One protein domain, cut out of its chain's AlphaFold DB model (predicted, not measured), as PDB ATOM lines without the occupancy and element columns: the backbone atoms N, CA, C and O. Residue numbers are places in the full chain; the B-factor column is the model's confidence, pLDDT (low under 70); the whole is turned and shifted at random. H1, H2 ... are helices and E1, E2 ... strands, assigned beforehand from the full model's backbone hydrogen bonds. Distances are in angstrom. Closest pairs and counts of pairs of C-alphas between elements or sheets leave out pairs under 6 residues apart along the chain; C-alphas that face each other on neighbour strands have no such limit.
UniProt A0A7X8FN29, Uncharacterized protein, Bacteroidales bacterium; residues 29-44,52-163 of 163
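What this domain is: This is residues 29 to 44 and 52 to 163 of the 163 residues of an uncharacterized protein of Bacteroidales bacterium (UniProt A0A7X8FN29). A twisted sheet of four strands has H3 and H4 over one face, while its other face is bare of named helices. The long helix H2 touches H3 and H4 near its C-terminal end and reaches away from the sheet to H1, which crosses its far part. The printed part has 128 residues with four named helices and then four named strands, in the order H1 H2 H3 H4 E1 E2 E3 E4; the sheet runs E1 E2 E3 E4, antiparallel throughout, and the class is mixed, helices and strands. The whole is only just loose, close to compact, with a radius of gyration of the C-alphas of 16.9 A, and its outline is flat, spanning 55 by 38 by 20 A.

Where its parts are: In the sheet, E1 is residues 114 to 117, E2 residues 121 to 128 at 21.5 A, E3 residues 144 to 151 at 22.2 A, and E4 residues 156 to 162 at 19.5 A, ending at C-alpha 162 at (-20.807, 20.416, -7.644). H3 is residues 85 to 94 at 14.0 A and H4 residues 102 to 109 at 10.5 A. H2, residues 53 to 74, measures 31.5 A from C-alpha 53 at (8.581, 36.542, -30.528). H1, residues 29 to 42, measures 20.1 A from C-alpha 29 at (-5.050, 47.011, -27.799).

How they stand to each other: The strands form a meander, each the antiparallel neighbour of the one before, and E1 and E4 are its edge strands. Within hydrogen-bond range are N 116 and O 123 at 2.9 A in the hairpin E1 and E2, N 122 and O 150 at 2.7 A in the hairpin E2 and E3, and N 147 and O 159 at 2.8 A in the hairpin E3 and E4. H3 and H4 lie on the same face, giving two layers, helices on one face of a sheet. H3 has a height over the sheet of 9.2 A and lies over E3 and E4; its closest C-alphas with E4 are those of Ile 89 and Val 158, 6.6 A. H4 has a height over the sheet of 10.7 A and lies over E2. H2 is not on the sheet. With residues 65 to 69 alone it touches H3, closest at C-alphas Arg 68 and Thr 87, 6.8 A, at a steep tilt of 50 degrees, opposite ways. With residues 69 to 73 alone it touches H4, closest at C-alphas Arg 73 and Leu 109, 6.1 A, about perpendicular at 81 degrees. H1 touches H2, closest at C-alphas Met 36 and Thr 55, 6.6 A, and is only just about perpendicular at 73 degrees. In H1, H2, H3 and H4 every O i to N i+4 pair is within hydrogen-bond range.

The domain as a whole: The C-alphas farthest apart are those of Asp 43 and Asp 140, 55.5 A. Residues 45 to 51 are not printed, and C-alphas 44 and 52 are 13.1 A apart across the cut. The link E2 to E3, residues 129 to 143, is long and holds a short antiparallel pairing of residues 132 to 133 with 136 to 137. The mean pLDDT of the printed part is 83.2; residues 29 to 34, 154 and 162 to 163 are under 70.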
ATOM      1  N   LYS A  29      -5.441  48.427 -27.687       51.75
ATOM      2  CA  LYS A  29      -5.050  47.011 -27.799       51.75
ATOM      3  C   LYS A  29      -5.664  46.339 -29.035       51.75
ATOM      4  O   LYS A  29      -4.989  45.575 -29.723       51.75
ATOM      5  N   LYS A  30      -6.916  46.662 -29.387       49.78
ATOM      6  CA  LYS A  30      -7.627  46.083 -30.548       49.78
ATOM      7  C   LYS A  30      -7.105  46.588 -31.906       49.78
ATOM      8  O   LYS A  30      -7.059  45.848 -32.890       49.78
ATOM      9  N   GLN A  31      -6.687  47.851 -31.974       55.97
ATOM     10  CA  GLN A  31      -6.146  48.440 -33.203       55.97
ATOM     11  C   GLN A  31      -4.688  48.011 -33.452       55.97
ATOM     12  O   GLN A  31      -4.315  47.706 -34.587       55.97
ATOM     13  N   ALA A  32      -3.889  47.893 -32.385       59.47
ATOM     14  CA  ALA A  32      -2.526  47.365 -32.444       59.47
ATOM     15  C   ALA A  32      -2.480  45.910 -32.948       59.47
ATOM     16  O   ALA A  32      -1.621  45.556 -33.753       59.47
ATOM     17  N   THR A  33      -3.453  45.087 -32.559       63.44
ATOM     18  CA  THR A  33      -3.502  43.652 -32.887       63.44
ATOM     19  C   THR A  33      -3.891  43.367 -34.333       63.44
ATOM     20  O   THR A  33      -3.306  42.493 -34.974       63.44
ATOM     21  N   THR A  34      -4.796  44.166 -34.903       67.62
ATOM     22  CA  THR A  34      -5.121  44.083 -36.337       67.62
ATOM     23  C   THR A  34      -3.903  44.447 -37.189       67.62
ATOM     24  O   THR A  34      -3.608  43.785 -38.186       67.62
ATOM     25  N   LYS A  35      -3.147  45.463 -36.757       74.19
ATOM     26  CA  LYS A  35      -1.917  45.909 -37.417       74.19
ATOM     27  C   LYS A  35      -0.790  44.876 -37.301       74.19
ATOM     28  O   LYS A  35      -0.138  44.593 -38.299       74.19
ATOM     29  N   MET A  36      -0.594  44.274 -36.126       76.56
ATOM     30  CA  MET A  36       0.401  43.215 -35.903       76.56
ATOM     31  C   MET A  36       0.149  41.984 -36.783       76.56
ATOM     32  O   MET A  36       1.058  41.527 -37.473       76.56
ATOM     33  N   LEU A  37      -1.093  41.489 -36.833       75.25
ATOM     34  CA  LEU A  37      -1.443  40.330 -37.661       75.25
ATOM     35  C   LEU A  37      -1.293  40.627 -39.160       75.25
ATOM     36  O   LEU A  37      -0.831  39.780 -39.925       75.25
ATOM     37  N   HIS A  38      -1.677  41.831 -39.589       79.69
ATOM     38  CA  HIS A  38      -1.488  42.277 -40.966       79.69
ATOM     39  C   HIS A  38      -0.000  42.321 -41.339       79.69
ATOM     40  O   HIS A  38       0.397  41.732 -42.343       79.69
ATOM     41  N   ASN A  39       0.828  42.931 -40.492       80.06
ATOM     42  CA  ASN A  39       2.270  43.030 -40.692       80.06
ATOM     43  C   ASN A  39       2.954  41.654 -40.728       80.06
ATOM     44  O   ASN A  39       3.787  41.411 -41.596       80.06
ATOM     45  N   TRP A  40       2.554  40.723 -39.857       79.75
ATOM     46  CA  TRP A  40       3.051  39.345 -39.876       79.75
ATOM     47  C   TRP A  40       2.742  38.629 -41.200       79.75
ATOM     48  O   TRP A  40       3.582  37.907 -41.735       79.75
ATOM     49  N   ARG A  41       1.536  38.832 -41.750       81.62
ATOM     50  CA  ARG A  41       1.126  38.249 -43.041       81.62
ATOM     51  C   ARG A  41       1.868  38.861 -44.227       81.62
ATOM     52  O   ARG A  41       2.134  38.145 -45.187       81.62
ATOM     53  N   LEU A  42       2.186  40.155 -44.164       81.31
ATOM     54  CA  LEU A  42       2.998  40.836 -45.178       81.31
ATOM     55  C   LEU A  42       4.459  40.377 -45.157       81.31
ATOM     56  O   LEU A  42       5.119  40.384 -46.192       81.31
ATOM     57  N   ASP A  43       4.958  39.953 -43.999       81.50
ATOM     58  CA  ASP A  43       6.315  39.440 -43.833       81.50
ATOM     59  C   ASP A  43       6.412  37.958 -44.228       81.50
ATOM     60  O   ASP A  43       6.753  37.087 -43.426       81.50
ATOM     61  N   THR A  44       6.059  37.633 -45.473       73.69
ATOM     62  CA  THR A  44       6.056  36.254 -45.997       73.69
ATOM     63  C   THR A  44       7.421  35.573 -45.896       73.69
ATOM     64  O   THR A  44       7.465  34.376 -45.626       73.69
ATOM     65  N   ASN A  52       8.551  38.912 -34.844       81.31
ATOM     66  CA  ASN A  52       9.182  38.866 -33.524       81.31
ATOM     67  C   ASN A  52       8.435  37.915 -32.572       81.31
ATOM     68  O   ASN A  52       7.288  37.537 -32.818       81.31
ATOM     69  N   MET A  53       9.106  37.518 -31.488       78.62
ATOM     70  CA  MET A  53       8.581  36.542 -30.528       78.62
ATOM     71  C   MET A  53       7.266  37.006 -29.887       78.62
ATOM     72  O   MET A  53       6.339  36.217 -29.778       78.62
ATOM     73  N   GLU A  54       7.148  38.294 -29.559       80.50
ATOM     74  CA  GLU A  54       5.934  38.880 -28.979       80.50
ATOM     75  C   GLU A  54       4.717  38.726 -29.908       80.50
ATOM     76  O   GLU A  54       3.652  38.275 -29.488       80.50
ATOM     77  N   THR A  55       4.886  39.032 -31.196       74.38
ATOM     78  CA  THR A  55       3.815  38.896 -32.195       74.38
ATOM     79  C   THR A  55       3.466  37.427 -32.433       74.38
ATOM     80  O   THR A  55       2.295  37.094 -32.605       74.38
ATOM     81  N   ALA A  56       4.465  36.540 -32.410       78.38
ATOM     82  CA  ALA A  56       4.266  35.100 -32.550       78.38
ATOM     83  C   ALA A  56       3.417  34.535 -31.403       78.38
ATOM     84  O   ALA A  56       2.414  33.866 -31.657       78.38
ATOM     85  N   THR A  57       3.785  34.860 -30.158       79.69
ATOM     86  CA  THR A  57       3.054  34.467 -28.948       79.69
ATOM     87  C   THR A  57       1.627  34.994 -28.983       79.69
ATOM     88  O   THR A  57       0.692  34.222 -28.819       79.69
ATOM     89  N   TYR A  58       1.431  36.267 -29.337       78.62
ATOM     90  CA  TYR A  58       0.087  36.834 -29.449       78.62
ATOM     91  C   TYR A  58      -0.800  36.094 -30.470       78.62
ATOM     92  O   TYR A  58      -1.975  35.822 -30.211       78.62
ATOM     93  N   ILE A  59      -0.260  35.767 -31.652       76.38
ATOM     94  CA  ILE A  59      -1.003  35.020 -32.679       76.38
ATOM     95  C   ILE A  59      -1.368  33.624 -32.166       76.38
ATOM     96  O   ILE A  59      -2.481  33.155 -32.410       76.38
ATOM     97  N   GLN A  60      -0.443  32.967 -31.467       81.50
ATOM     98  CA  GLN A  60      -0.675  31.660 -30.867       81.50
ATOM     99  C   GLN A  60      -1.791  31.721 -29.817       81.50
ATOM    100  O   GLN A  60      -2.776  30.999 -29.963       81.50
ATOM    101  N   ASP A  61      -1.709  32.641 -28.856       80.69
ATOM    102  CA  ASP A  61      -2.712  32.811 -27.796       80.69
ATOM    103  C   ASP A  61      -4.104  33.105 -28.374       80.69
ATOM    104  O   ASP A  61      -5.118  32.562 -27.927       80.69
ATOM    105  N   SER A  62      -4.163  33.931 -29.428       79.56
ATOM    106  CA  SER A  62      -5.411  34.225 -30.136       79.56
ATOM    107  C   SER A  62      -5.997  32.985 -30.816       79.56
ATOM    108  O   SER A  62      -7.218  32.816 -30.819       79.56
ATOM    109  N   ASN A  63      -5.166  32.131 -31.416       82.44
ATOM    110  CA  ASN A  63      -5.628  30.889 -32.038       82.44
ATOM    111  C   ASN A  63      -6.101  29.883 -30.985       82.44
ATOM    112  O   ASN A  63      -7.136  29.239 -31.179       82.44
ATOM    113  N   ASP A  64      -5.392  29.787 -29.862       88.44
ATOM    114  CA  ASP A  64      -5.758  28.914 -28.749       88.44
ATOM    115  C   ASP A  64      -7.076  29.353 -28.104       88.44
ATOM    116  O   ASP A  64      -7.945  28.511 -27.860       88.44
ATOM    117  N   LEU A  65      -7.303  30.662 -27.939       89.75
ATOM    118  CA  LEU A  65      -8.592  31.192 -27.491       89.75
ATOM    119  C   LEU A  65      -9.724  30.826 -28.456       89.75
ATOM    120  O   LEU A  65     -10.767  30.333 -28.025       89.75
ATOM    121  N   ILE A  66      -9.529  31.027 -29.764       89.62
ATOM    122  CA  ILE A  66     -10.534  30.680 -30.781       89.62
ATOM    123  C   ILE A  66     -10.860  29.185 -30.726       89.62
ATOM    124  O   ILE A  66     -12.036  28.811 -30.758       89.62
ATOM    125  N   LYS A  67      -9.838  28.332 -30.605       92.88
ATOM    126  CA  LYS A  67      -9.998  26.878 -30.501       92.88
ATOM    127  C   LYS A  67     -10.754  26.484 -29.233       92.88
ATOM    128  O   LYS A  67     -11.686  25.686 -29.313       92.88
ATOM    129  N   ARG A  68     -10.399  27.060 -28.082       93.94
ATOM    130  CA  ARG A  68     -11.079  26.805 -26.803       93.94
ATOM    131  C   ARG A  68     -12.538  27.255 -26.844       93.94
ATOM    132  O   ARG A  68     -13.405  26.468 -26.489       93.94
ATOM    133  N   LEU A  69     -12.836  28.444 -27.371       94.19
ATOM    134  CA  LEU A  69     -14.212  28.930 -27.555       94.19
ATOM    135  C   LEU A  69     -15.025  28.058 -28.519       94.19
ATOM    136  O   LEU A  69     -16.214  27.825 -28.305       94.19
ATOM    137  N   TYR A  70     -14.404  27.577 -29.596       94.81
ATOM    138  CA  TYR A  70     -15.046  26.645 -30.518       94.81
ATOM    139  C   TYR A  70     -15.414  25.335 -29.811       94.81
ATOM    140  O   TYR A  70     -16.581  24.946 -29.819       94.81
ATOM    141  N   ASN A  71     -14.451  24.711 -29.130       95.06
ATOM    142  CA  ASN A  71     -14.663  23.480 -28.372       95.06
ATOM    143  C   ASN A  71     -15.697  23.660 -27.249       95.06
ATOM    144  O   ASN A  71     -16.582  22.825 -27.083       95.06
ATOM    145  N   TRP A  72     -15.646  24.786 -26.536       94.81
ATOM    146  CA  TRP A  72     -16.606  25.147 -25.493       94.81
ATOM    147  C   TRP A  72     -18.052  25.151 -26.001       94.81
ATOM    148  O   TRP A  72     -18.962  24.650 -25.337       94.81
ATOM    149  N   ARG A  73     -18.275  25.717 -27.194       93.50
ATOM    150  CA  ARG A  73     -19.602  25.773 -27.821       93.50
ATOM    151  C   ARG A  73     -20.067  24.426 -28.361       93.50
ATOM    152  O   ARG A  73     -21.271  24.198 -28.404       93.50
ATOM    153  N   LEU A  74     -19.143  23.553 -28.770       91.88
ATOM    154  CA  LEU A  74     -19.476  22.183 -29.168       91.88
ATOM    155  C   LEU A  74     -19.954  21.338 -27.985       91.88
ATOM    156  O   LEU A  74     -20.785  20.452 -28.158       91.88
ATOM    157  N   ASP A  75     -19.448  21.616 -26.787       92.06
ATOM    158  CA  ASP A  75     -19.745  20.849 -25.582       92.06
ATOM    159  C   ASP A  75     -21.030  21.315 -24.887       92.06
ATOM    160  O   ASP A  75     -21.041  21.649 -23.706       92.06
ATOM    161  N   THR A  76     -22.142  21.372 -25.626       87.50
ATOM    162  CA  THR A  76     -23.412  21.950 -25.142       87.50
ATOM    163  C   THR A  76     -23.938  21.301 -23.865       87.50
ATOM    164  O   THR A  76     -24.604  21.966 -23.071       87.50
ATOM    165  N   ASN A  77     -23.619  20.022 -23.673       87.00
ATOM    166  CA  ASN A  77     -24.061  19.218 -22.543       87.00
ATOM    167  C   ASN A  77     -22.950  18.984 -21.505       87.00
ATOM    168  O   ASN A  77     -23.226  18.345 -20.509       87.00
ATOM    169  N   GLY A  78     -21.715  19.460 -21.700       88.31
ATOM    170  CA  GLY A  78     -20.607  19.194 -20.766       88.31
ATOM    171  C   GLY A  78     -20.057  17.759 -20.809       88.31
ATOM    172  O   GLY A  78     -19.327  17.359 -19.906       88.31
ATOM    173  N   CYS A  79     -20.410  16.988 -21.842       89.75
ATOM    174  CA  CYS A  79     -20.030  15.587 -22.040       89.75
ATOM    175  C   CYS A  79     -18.628  15.403 -22.633       89.75
ATOM    176  O   CYS A  79     -18.037  14.331 -22.522       89.75
ATOM    177  N   LEU A  80     -18.137  16.404 -23.368       90.25
ATOM    178  CA  LEU A  80     -16.891  16.312 -24.134       90.25
ATOM    179  C   LEU A  80     -15.673  16.734 -23.305       90.25
ATOM    180  O   LEU A  80     -14.542  16.589 -23.765       90.25
ATOM    181  N   GLY A  81     -15.900  17.273 -22.103       89.75
ATOM    182  CA  GLY A  81     -14.853  17.761 -21.207       89.75
ATOM    183  C   GLY A  81     -14.198  19.060 -21.680       89.75
ATOM    184  O   GLY A  81     -13.152  19.439 -21.157       89.75
ATOM    185  N   TYR A  82     -14.779  19.755 -22.663       93.19
ATOM    186  CA  TYR A  82     -14.279  21.055 -23.123       93.19
ATOM    187  C   TYR A  82     -14.762  22.201 -22.237       93.19
ATOM    188  O   TYR A  82     -14.093  23.230 -22.139       93.19
ATOM    189  N   ARG A  83     -15.900  22.021 -21.566       92.25
ATOM    190  CA  ARG A  83     -16.310  22.866 -20.446       92.25
ATOM    191  C   ARG A  83     -15.669  22.325 -19.179       92.25
ATOM    192  O   ARG A  83     -16.127  21.330 -18.632       92.25
ATOM    193  N   ASN A  84     -14.590  22.964 -18.744       90.19
ATOM    194  CA  ASN A  84     -13.862  22.639 -17.517       90.19
ATOM    195  C   ASN A  84     -13.269  23.918 -16.892       90.19
ATOM    196  O   ASN A  84     -13.242  24.966 -17.544       90.19
ATOM    197  N   MET A  85     -12.789  23.826 -15.643       87.62
ATOM    198  CA  MET A  85     -12.255  24.979 -14.896       87.62
ATOM    199  C   MET A  85     -11.129  25.686 -15.639       87.62
ATOM    200  O   MET A  85     -11.150  26.901 -15.783       87.62
ATOM    201  N   GLU A  86     -10.152  24.916 -16.120       90.50
ATOM    202  CA  GLU A  86      -8.965  25.455 -16.784       90.50
ATOM    203  C   GLU A  86      -9.362  26.287 -18.006       90.50
ATOM    204  O   GLU A  86      -8.884  27.401 -18.201       90.50
ATOM    205  N   THR A  87     -10.289  25.771 -18.811       91.12
ATOM    206  CA  THR A  87     -10.771  26.462 -20.006       91.12
ATOM    207  C   THR A  87     -11.591  27.695 -19.646       91.12
ATOM    208  O   THR A  87     -11.450  28.719 -20.309       91.12
ATOM    209  N   ALA A  88     -12.413  27.628 -18.597       90.00
ATOM    210  CA  ALA A  88     -13.204  28.765 -18.146       90.00
ATOM    211  C   ALA A  88     -12.323  29.908 -17.613       90.00
ATOM    212  O   ALA A  88     -12.512  31.048 -18.034       90.00
ATOM    213  N   ILE A  89     -11.318  29.594 -16.784       87.38
ATOM    214  CA  ILE A  89     -10.316  30.562 -16.304       87.38
ATOM    215  C   ILE A  89      -9.553  31.155 -17.491       87.38
ATOM    216  O   ILE A  89      -9.450  32.370 -17.615       87.38
ATOM    217  N   TYR A  90      -9.086  30.319 -18.425       87.62
ATOM    218  CA  TYR A  90      -8.377  30.809 -19.607       87.62
ATOM    219  C   TYR A  90      -9.224  31.803 -20.413       87.62
ATOM    220  O   TYR A  90      -8.724  32.833 -20.861       87.62
ATOM    221  N   ILE A  91     -10.511  31.506 -20.619       88.56
ATOM    222  CA  ILE A  91     -11.437  32.389 -21.336       88.56
ATOM    223  C   ILE A  91     -11.657  33.699 -20.568       88.56
ATOM    224  O   ILE A  91     -11.642  34.756 -21.197       88.56
ATOM    225  N   GLN A  92     -11.839  33.630 -19.243       85.75
ATOM    226  CA  GLN A  92     -11.963  34.797 -18.363       85.75
ATOM    227  C   GLN A  92     -10.742  35.715 -18.498       85.75
ATOM    228  O   GLN A  92     -10.901  36.901 -18.766       85.75
ATOM    229  N   ASP A  93      -9.534  35.165 -18.393       84.06
ATOM    230  CA  ASP A  93      -8.289  35.940 -18.434       84.06
ATOM    231  C   ASP A  93      -7.985  36.501 -19.833       84.06
ATOM    232  O   ASP A  93      -7.346  37.545 -19.990       84.06
ATOM    233  N   SER A  94      -8.446  35.808 -20.876       84.44
ATOM    234  CA  SER A  94      -8.165  36.171 -22.267       84.44
ATOM    235  C   SER A  94      -9.113  37.228 -22.835       84.44
ATOM    236  O   SER A  94      -8.833  37.788 -23.901       84.44
ATOM    237  N   ILE A  95     -10.252  37.485 -22.185       83.12
ATOM    238  CA  ILE A  95     -11.325  38.315 -22.739       83.12
ATOM    239  C   ILE A  95     -11.684  39.438 -21.778       83.12
ATOM    240  O   ILE A  95     -12.019  39.228 -20.622       83.12
ATOM    241  N   ASP A  96     -11.677  40.656 -22.309       82.19
ATOM    242  CA  ASP A  96     -12.176  41.827 -21.599       82.19
ATOM    243  C   ASP A  96     -13.703  41.913 -21.737       82.19
ATOM    244  O   ASP A  96     -14.239  42.266 -22.799       82.19
ATOM    245  N   PHE A  97     -14.391  41.569 -20.653       77.00
ATOM    246  CA  PHE A  97     -15.847  41.622 -20.542       77.00
ATOM    247  C   PHE A  97     -16.378  42.981 -20.073       77.00
ATOM    248  O   PHE A  97     -17.593  43.192 -20.066       77.00
ATOM    249  N   THR A  98     -15.496  43.941 -19.779       76.56
ATOM    250  CA  THR A  98     -15.883  45.275 -19.314       76.56
ATOM    251  C   THR A  98     -16.830  45.952 -20.308       76.56
ATOM    252  O   THR A  98     -16.528  46.100 -21.501       76.56
ATOM    253  N   GLY A  99     -18.000  46.379 -19.825       73.00
ATOM    254  CA  GLY A  99     -19.017  47.059 -20.630       73.00
ATOM    255  C   GLY A  99     -19.645  46.194 -21.729       73.00
ATOM    256  O   GLY A  99     -20.219  46.738 -22.678       73.00
ATOM    257  N   LYS A 100     -19.503  44.865 -21.659       81.12
ATOM    258  CA  LYS A 100     -20.191  43.923 -22.547       81.12
ATOM    259  C   LYS A 100     -21.529  43.533 -21.944       81.12
ATOM    260  O   LYS A 100     -21.631  43.276 -20.755       81.12
ATOM    261  N   ASP A 101     -22.553  43.466 -22.783       80.38
ATOM    262  CA  ASP A 101     -23.857  42.981 -22.352       80.38
ATOM    263  C   ASP A 101     -23.927  41.444 -22.356       80.38
ATOM    264  O   ASP A 101     -23.046  40.732 -22.851       80.38
ATOM    265  N   THR A 102     -25.032  40.916 -21.833       81.12
ATOM    266  CA  THR A 102     -25.293  39.473 -21.792       81.12
ATOM    267  C   THR A 102     -25.332  38.846 -23.187       81.12
ATOM    268  O   THR A 102     -24.957  37.689 -23.363       81.12
ATOM    269  N   SER A 103     -25.758  39.607 -24.199       85.44
ATOM    270  CA  SER A 103     -25.836  39.139 -25.586       85.44
ATOM    271  C   SER A 103     -24.447  38.861 -26.156       85.44
ATOM    272  O   SER A 103     -24.248  37.850 -26.830       85.44
ATOM    273  N   TYR A 104     -23.467  39.721 -25.865       85.88
ATOM    274  CA  TYR A 104     -22.071  39.498 -26.231       85.88
ATOM    275  C   TYR A 104     -21.550  38.181 -25.653       85.88
ATOM    276  O   TYR A 104     -20.961  37.379 -26.379       85.88
ATOM    277  N   ILE A 105     -21.818  37.933 -24.371       86.25
ATOM    278  CA  ILE A 105     -21.337  36.734 -23.682       86.25
ATOM    279  C   ILE A 105     -21.991  35.474 -24.256       86.25
ATOM    280  O   ILE A 105     -21.300  34.499 -24.534       86.25
ATOM    281  N   TYR A 106     -23.295  35.503 -24.538       87.69
ATOM    282  CA  TYR A 106     -23.985  34.376 -25.174       87.69
ATOM    283  C   TYR A 106     -23.500  34.098 -26.598       87.69
ATOM    284  O   TYR A 106     -23.383  32.939 -26.989       87.69
ATOM    285  N   ASN A 107     -23.177  35.131 -27.377       88.56
ATOM    286  CA  ASN A 107     -22.585  34.941 -28.705       88.56
ATOM    287  C   ASN A 107     -21.193  34.305 -28.617       88.56
ATOM    288  O   ASN A 107     -20.796  33.512 -29.473       88.56
ATOM    289  N   LEU A 108     -20.449  34.653 -27.572       90.12
ATOM    290  CA  LEU A 108     -19.100  34.174 -27.344       90.12
ATOM    291  C   LEU A 108     -19.083  32.721 -26.844       90.12
ATOM    292  O   LEU A 108     -18.461  31.866 -27.475       90.12
ATOM    293  N   LEU A 109     -19.782  32.445 -25.745       91.44
ATOM    294  CA  LEU A 109     -19.762  31.166 -25.024       91.44
ATOM    295  C   LEU A 109     -20.865  30.197 -25.472       91.44
ATOM    296  O   LEU A 109     -20.861  29.024 -25.106       91.44
ATOM    297  N   GLY A 110     -21.808  30.661 -26.288       91.19
ATOM    298  CA  GLY A 110     -23.012  29.915 -26.631       91.19
ATOM    299  C   GLY A 110     -24.089  30.008 -25.547       91.19
ATOM    300  O   GLY A 110     -23.895  30.580 -24.470       91.19
ATOM    301  N   LYS A 111     -25.254  29.426 -25.851       90.44
ATOM    302  CA  LYS A 111     -26.401  29.418 -24.940       90.44
ATOM    303  C   LYS A 111     -26.051  28.650 -23.653       90.44
ATOM    304  O   LYS A 111     -25.550  27.527 -23.760       90.44
ATOM    305  N   PRO A 112     -26.305  29.225 -22.467       92.38
ATOM    306  CA  PRO A 112     -26.069  28.528 -21.214       92.38
ATOM    307  C   PRO A 112     -27.125  27.469 -20.928       92.38
ATOM    308  O   PRO A 112     -28.191  27.453 -21.553       92.38
ATOM    309  N   ASN A 113     -26.811  26.595 -19.975       91.25
ATOM    310  CA  ASN A 113     -27.778  25.649 -19.433       91.25
ATOM    311  C   ASN A 113     -28.813  26.409 -18.601       91.25
ATOM    312  O   ASN A 113     -30.011  26.239 -18.818       91.25
ATOM    313  N   GLU A 114     -28.346  27.324 -17.751       91.19
ATOM    314  CA  GLU A 114     -29.189  28.207 -16.948       91.19
ATOM    315  C   GLU A 114     -28.581  29.608 -16.850       91.19
ATOM    316  O   GLU A 114     -27.384  29.814 -17.065       91.19
ATOM    317  N   SER A 115     -29.409  30.599 -16.537       90.69
ATOM    318  CA  SER A 115     -28.916  31.920 -16.165       90.69
ATOM    319  C   SER A 115     -29.818  32.574 -15.134       90.69
ATOM    320  O   SER A 115     -31.038  32.392 -15.133       90.69
ATOM    321  N   TYR A 116     -29.201  33.351 -14.252       89.12
ATOM    322  CA  TYR A 116     -29.879  34.053 -13.177       89.12
ATOM    323  C   TYR A 116     -29.524  35.534 -13.224       89.12
ATOM    324  O   TYR A 116     -28.364  35.908 -13.372       89.12
ATOM    325  N   LYS A 117     -30.532  36.399 -13.101       85.81
ATOM    326  CA  LYS A 117     -30.336  37.848 -13.039       85.81
ATOM    327  C   LYS A 117     -30.756  38.357 -11.668       85.81
ATOM    328  O   LYS A 117     -31.948  38.484 -11.387       85.81
ATOM    329  N   GLY A 118     -29.760  38.646 -10.842       82.94
ATOM    330  CA  GLY A 118     -29.918  39.314  -9.565       82.94
ATOM    331  C   GLY A 118     -29.942  40.841  -9.707       82.94
ATOM    332  O   GLY A 118     -29.792  41.386 -10.803       82.94
ATOM    333  N   PRO A 119     -30.127  41.561  -8.589       77.38
ATOM    334  CA  PRO A 119     -30.124  43.023  -8.575       77.38
ATOM    335  C   PRO A 119     -28.740  43.635  -8.838       77.38
ATOM    336  O   PRO A 119     -28.669  44.753  -9.340       77.38
ATOM    337  N   VAL A 120     -27.657  42.925  -8.501       80.69
ATOM    338  CA  VAL A 120     -26.267  43.418  -8.611       80.69
ATOM    339  C   VAL A 120     -25.338  42.465  -9.363       80.69
ATOM    340  O   VAL A 120     -24.174  42.784  -9.564       80.69
ATOM    341  N   TYR A 121     -25.844  41.303  -9.772       82.69
ATOM    342  CA  TYR A 121     -25.073  40.296 -10.487       82.69
ATOM    343  C   TYR A 121     -25.930  39.583 -11.526       82.69
ATOM    344  O   TYR A 121     -27.161  39.527 -11.439       82.69
ATOM    345  N   PHE A 122     -25.253  39.013 -12.506       86.38
ATOM    346  CA  PHE A 122     -25.801  38.165 -13.535       86.38
ATOM    347  C   PHE A 122     -24.939  36.908 -13.635       86.38
ATOM    348  O   PHE A 122     -23.736  36.983 -13.858       86.38
ATOM    349  N   GLU A 123     -25.561  35.752 -13.458       90.19
ATOM    350  CA  GLU A 123     -24.895  34.458 -13.476       90.19
ATOM    351  C   GLU A 123     -25.265  33.684 -14.729       90.19
ATOM    352  O   GLU A 123     -26.431  33.608 -15.130       90.19
ATOM    353  N   ILE A 124     -24.248  33.083 -15.335       91.56
ATOM    354  CA  ILE A 124     -24.369  32.204 -16.488       91.56
ATOM    355  C   ILE A 124     -23.818  30.845 -16.097       91.56
ATOM    356  O   ILE A 124     -22.642  30.733 -15.756       91.56
ATOM    357  N   ILE A 125     -24.659  29.822 -16.180       92.12
ATOM    358  CA  ILE A 125     -24.368  28.501 -15.639       92.12
ATOM    359  C   ILE A 125     -24.289  27.493 -16.785       92.12
ATOM    360  O   ILE A 125     -25.190  27.384 -17.626       92.12
ATOM    361  N   TYR A 126     -23.195  26.742 -16.810       92.94
ATOM    362  CA  TYR A 126     -22.921  25.695 -17.781       92.94
ATOM    363  C   TYR A 126     -22.686  24.366 -17.077       92.94
ATOM    364  O   TYR A 126     -21.884  24.298 -16.152       92.94
ATOM    365  N   ILE A 127     -23.313  23.296 -17.558       91.56
ATOM    366  CA  ILE A 127     -22.946  21.938 -17.146       91.56
ATOM    367  C   ILE A 127     -21.552  21.627 -17.704       91.56
ATOM    368  O   ILE A 127     -21.234  21.985 -18.847       91.56
ATOM    369  N   CYS A 128     -20.717  20.982 -16.898       90.44
ATOM    370  CA  CYS A 128     -19.314  20.719 -17.190       90.44
ATOM    371  C   CYS A 128     -18.899  19.323 -16.709       90.44
ATOM    372  O   CYS A 128     -19.487  18.809 -15.771       90.44
ATOM    373  N   ASN A 129     -17.882  18.720 -17.332       84.56
ATOM    374  CA  ASN A 129     -17.245  17.474 -16.872       84.56
ATOM    375  C   ASN A 129     -18.190  16.317 -16.474       84.56
ATOM    376  O   ASN A 129     -17.898  15.579 -15.532       84.56
ATOM    377  N   ILE A 130     -19.295  16.120 -17.194       88.06
ATOM    378  CA  ILE A 130     -20.240  15.038 -16.889       88.06
ATOM    379  C   ILE A 130     -20.063  13.828 -17.805       88.06
ATOM    380  O   ILE A 130     -19.646  13.932 -18.959       88.06
ATOM    381  N   THR A 131     -20.431  12.654 -17.290       86.62
ATOM    382  CA  THR A 131     -20.473  11.425 -18.091       86.62
ATOM    383  C   THR A 131     -21.807  11.328 -18.819       86.62
ATOM    384  O   THR A 131     -22.869  11.424 -18.208       86.62
ATOM    385  N   CYS A 132     -21.752  11.087 -20.126       87.19
ATOM    386  CA  CYS A 132     -22.936  11.006 -20.972       87.19
ATOM    387  C   CYS A 132     -23.054   9.655 -21.664       87.19
ATOM    388  O   CYS A 132     -22.058   9.009 -21.984       87.19
ATOM    389  N   GLU A 133     -24.290   9.264 -21.957       88.00
ATOM    390  CA  GLU A 133     -24.613   8.084 -22.748       88.00
ATOM    391  C   GLU A 133     -25.365   8.528 -24.005       88.00
ATOM    392  O   GLU A 133     -26.338   9.278 -23.928       88.00
ATOM    393  N   ASN A 134     -24.897   8.118 -25.188       84.88
ATOM    394  CA  ASN A 134     -25.481   8.527 -26.474       84.88
ATOM    395  C   ASN A 134     -25.654  10.059 -26.614       84.88
ATOM    396  O   ASN A 134     -26.675  10.536 -27.113       84.88
ATOM    397  N   ASN A 135     -24.661  10.832 -26.154       74.00
ATOM    398  CA  ASN A 135     -24.657  12.306 -26.107       74.00
ATOM    399  C   ASN A 135     -25.759  12.945 -25.243       74.00
ATOM    400  O   ASN A 135     -26.012  14.149 -25.351       74.00
ATOM    401  N   LYS A 136     -26.401  12.166 -24.370       83.31
ATOM    402  CA  LYS A 136     -27.354  12.659 -23.380       83.31
ATOM    403  C   LYS A 136     -26.761  12.558 -21.985       83.31
ATOM    404  O   LYS A 136     -26.073  11.591 -21.658       83.31
ATOM    405  N   VAL A 137     -27.052  13.574 -21.183       84.38
ATOM    406  CA  VAL A 137     -26.775  13.566 -19.748       84.38
ATOM    407  C   VAL A 137     -27.562  12.419 -19.134       84.38
ATOM    408  O   VAL A 137     -28.759  12.289 -19.397       84.38
ATOM    409  N   ARG A 138     -26.883  11.559 -18.380       85.69
ATOM    410  CA  ARG A 138     -27.552  10.498 -17.629       85.69
ATOM    411  C   ARG A 138     -28.294  11.105 -16.438       85.69
ATOM    412  O   ARG A 138     -27.859  12.107 -15.889       85.69
ATOM    413  N   GLU A 139     -29.409  10.510 -16.035       81.56
ATOM    414  CA  GLU A 139     -30.201  11.020 -14.904       81.56
ATOM    415  C   GLU A 139     -29.581  10.683 -13.536       81.56
ATOM    416  O   GLU A 139     -29.983  11.244 -12.524       81.56
ATOM    417  N   ASP A 140     -28.609   9.769 -13.505       84.31
ATOM    418  CA  ASP A 140     -27.994   9.225 -12.293       84.31
ATOM    419  C   ASP A 140     -26.556   9.710 -12.053       84.31
ATOM    420  O   ASP A 140     -25.820   9.083 -11.293       84.31
ATOM    421  N   VAL A 141     -26.137  10.796 -12.712       83.62
ATOM    422  CA  VAL A 141     -24.810  11.398 -12.506       83.62
ATOM    423  C   VAL A 141     -24.919  12.701 -11.727       83.62
ATOM    424  O   VAL A 141     -25.814  13.505 -11.984       83.62
ATOM    425  N   ASP A 142     -23.969  12.916 -10.819       82.25
ATOM    426  CA  ASP A 142     -23.794  14.202 -10.142       82.25
ATOM    427  C   ASP A 142     -23.473  15.281 -11.183       82.25
ATOM    428  O   ASP A 142     -22.669  15.064 -12.106       82.25
ATOM    429  N   LEU A 143     -24.111  16.443 -11.052       84.62
ATOM    430  CA  LEU A 143     -23.953  17.525 -12.013       84.62
ATOM    431  C   LEU A 143     -22.911  18.513 -11.506       84.62
ATOM    432  O   LEU A 143     -22.931  18.989 -10.374       84.62
ATOM    433  N   TRP A 144     -21.985  18.844 -12.397       88.19
ATOM    434  CA  TRP A 144     -20.977  19.856 -12.138       88.19
ATOM    435  C   TRP A 144     -21.301  21.078 -12.970       88.19
ATOM    436  O   TRP A 144     -21.516  20.986 -14.183       88.19
ATOM    437  N   TYR A 145     -21.282  22.232 -12.324       89.88
ATOM    438  CA  TYR A 145     -21.634  23.498 -12.929       89.88
ATOM    439  C   TYR A 145     -20.456  24.463 -12.907       89.88
ATOM    440  O   TYR A 145     -19.802  24.670 -11.886       89.88
ATOM    441  N   LEU A 146     -20.227  25.095 -14.052       91.88
ATOM    442  CA  LEU A 146     -19.375  26.258 -14.229       91.88
ATOM    443  C   LEU A 146     -20.248  27.504 -14.260       91.88
ATOM    444  O   LEU A 146     -21.084  27.649 -15.151       91.88
ATOM    445  N   THR A 147     -20.017  28.408 -13.317       90.75
ATOM    446  CA  THR A 147     -20.740  29.672 -13.214       90.75
ATOM    447  C   THR A 147     -19.810  30.827 -13.549       90.75
ATOM    448  O   THR A 147     -18.787  31.011 -12.893       90.75
ATOM    449  N   PHE A 148     -20.184  31.618 -14.553       88.81
ATOM    450  CA  PHE A 148     -19.641  32.956 -14.770       88.81
ATOM    451  C   PHE A 148     -20.557  33.934 -14.041       88.81
ATOM    452  O   PHE A 148     -21.682  34.162 -14.487       88.81
ATOM    453  N   SER A 149     -20.096  34.468 -12.914       88.06
ATOM    454  CA  SER A 149     -20.789  35.522 -12.177       88.06
ATOM    455  C   SER A 149     -20.244  36.867 -12.635       88.06
ATOM    456  O   SER A 149     -19.038  37.095 -12.578       88.06
ATOM    457  N   ILE A 150     -21.127  37.710 -13.154       84.81
ATOM    458  CA  ILE A 150     -20.816  39.020 -13.718       84.81
ATOM    459  C   ILE A 150     -21.496  40.060 -12.845       84.81
ATOM    460  O   ILE A 150     -22.720  40.040 -12.715       84.81
ATOM    461  N   ASP A 151     -20.736  40.953 -12.233       83.31
ATOM    462  CA  ASP A 151     -21.309  41.995 -11.384       83.31
ATOM    463  C   ASP A 151     -21.800  43.220 -12.181       83.31
ATOM    464  O   ASP A 151     -21.803  43.243 -13.416       83.31
ATOM    465  N   SER A 152     -22.259  44.255 -11.472       75.06
ATOM    466  CA  SER A 152     -22.718  45.510 -12.078       75.06
ATOM    467  C   SER A 152     -21.630  46.271 -12.836       75.06
ATOM    468  O   SER A 152     -21.952  47.066 -13.724       75.06
ATOM    469  N   ASP A 153     -20.367  46.019 -12.506       74.56
ATOM    470  CA  ASP A 153     -19.210  46.660 -13.122       74.56
ATOM    471  C   ASP A 153     -18.704  45.844 -14.333       74.56
ATOM    472  O   ASP A 153     -17.953  46.350 -15.173       74.56
ATOM    473  N   ASN A 154     -19.290  44.660 -14.551       69.44
ATOM    474  CA  ASN A 154     -18.924  43.619 -15.512       69.44
ATOM    475  C   ASN A 154     -17.596  42.923 -15.193       69.44
ATOM    476  O   ASN A 154     -16.979  42.345 -16.095       69.44
ATOM    477  N   ASP A 155     -17.180  42.948 -13.928       75.06
ATOM    478  CA  ASP A 155     -16.132  42.059 -13.462       75.06
ATOM    479  C   ASP A 155     -16.685  40.634 -13.432       75.06
ATOM    480  O   ASP A 155     -17.820  40.378 -13.015       75.06
ATOM    481  N   ILE A 156     -15.880  39.698 -13.935       76.38
ATOM    482  CA  ILE A 156     -16.262  38.294 -14.046       76.38
ATOM    483  C   ILE A 156     -15.485  37.470 -13.037       76.38
ATOM    484  O   ILE A 156     -14.254  37.451 -13.054       76.38
ATOM    485  N   ALA A 157     -16.218  36.714 -12.231       76.69
ATOM    486  CA  ALA A 157     -15.698  35.616 -11.440       76.69
ATOM    487  C   ALA A 157     -16.156  34.280 -12.037       76.69
ATOM    488  O   ALA A 157     -17.334  34.097 -12.351       76.69
ATOM    489  N   VAL A 158     -15.229  33.331 -12.167       77.25
ATOM    490  CA  VAL A 158     -15.536  31.948 -12.544       77.25
ATOM    491  C   VAL A 158     -15.510  31.072 -11.301       77.25
ATOM    492  O   VAL A 158     -14.516  31.027 -10.576       77.25
ATOM    493  N   ILE A 159     -16.604  30.353 -11.066       76.31
ATOM    494  CA  ILE A 159     -16.768  29.445  -9.927       76.31
ATOM    495  C   ILE A 159     -17.198  28.076 -10.458       76.31
ATOM    496  O   ILE A 159     -18.028  27.997 -11.364       76.31
ATOM    497  N   ILE A 160     -16.658  26.996  -9.885       73.31
ATOM    498  CA  ILE A 160     -17.212  25.646 -10.052       73.31
ATOM    499  C   ILE A 160     -17.979  25.250  -8.808       73.31
ATOM    500  O   ILE A 160     -17.470  25.369  -7.694       73.31
ATOM    501  N   VAL A 161     -19.179  24.728  -9.029       73.19
ATOM    502  CA  VAL A 161     -20.031  24.144  -7.999       73.19
ATOM    503  C   VAL A 161     -20.382  22.719  -8.420       73.19
ATOM    504  O   VAL A 161     -20.677  22.471  -9.586       73.19
ATOM    505  N   CYS A 162     -20.311  21.781  -7.480       63.12
ATOM    506  CA  CYS A 162     -20.807  20.416  -7.644       63.12
ATOM    507  C   CYS A 162     -22.125  20.310  -6.873       63.12
ATOM    508  O   CYS A 162     -22.154  20.710  -5.704       63.12
ATOM    509  N   GLU A 163     -23.175  19.786  -7.507       59.75
ATOM    510  CA  GLU A 163     -24.470  19.497  -6.874       59.75
ATOM    511  C   GLU A 163     -24.866  18.027  -7.018       59.75
ATOM    512  O   GLU A 163     -24.616  17.438  -8.098       59.75
TER     513      GLU A 163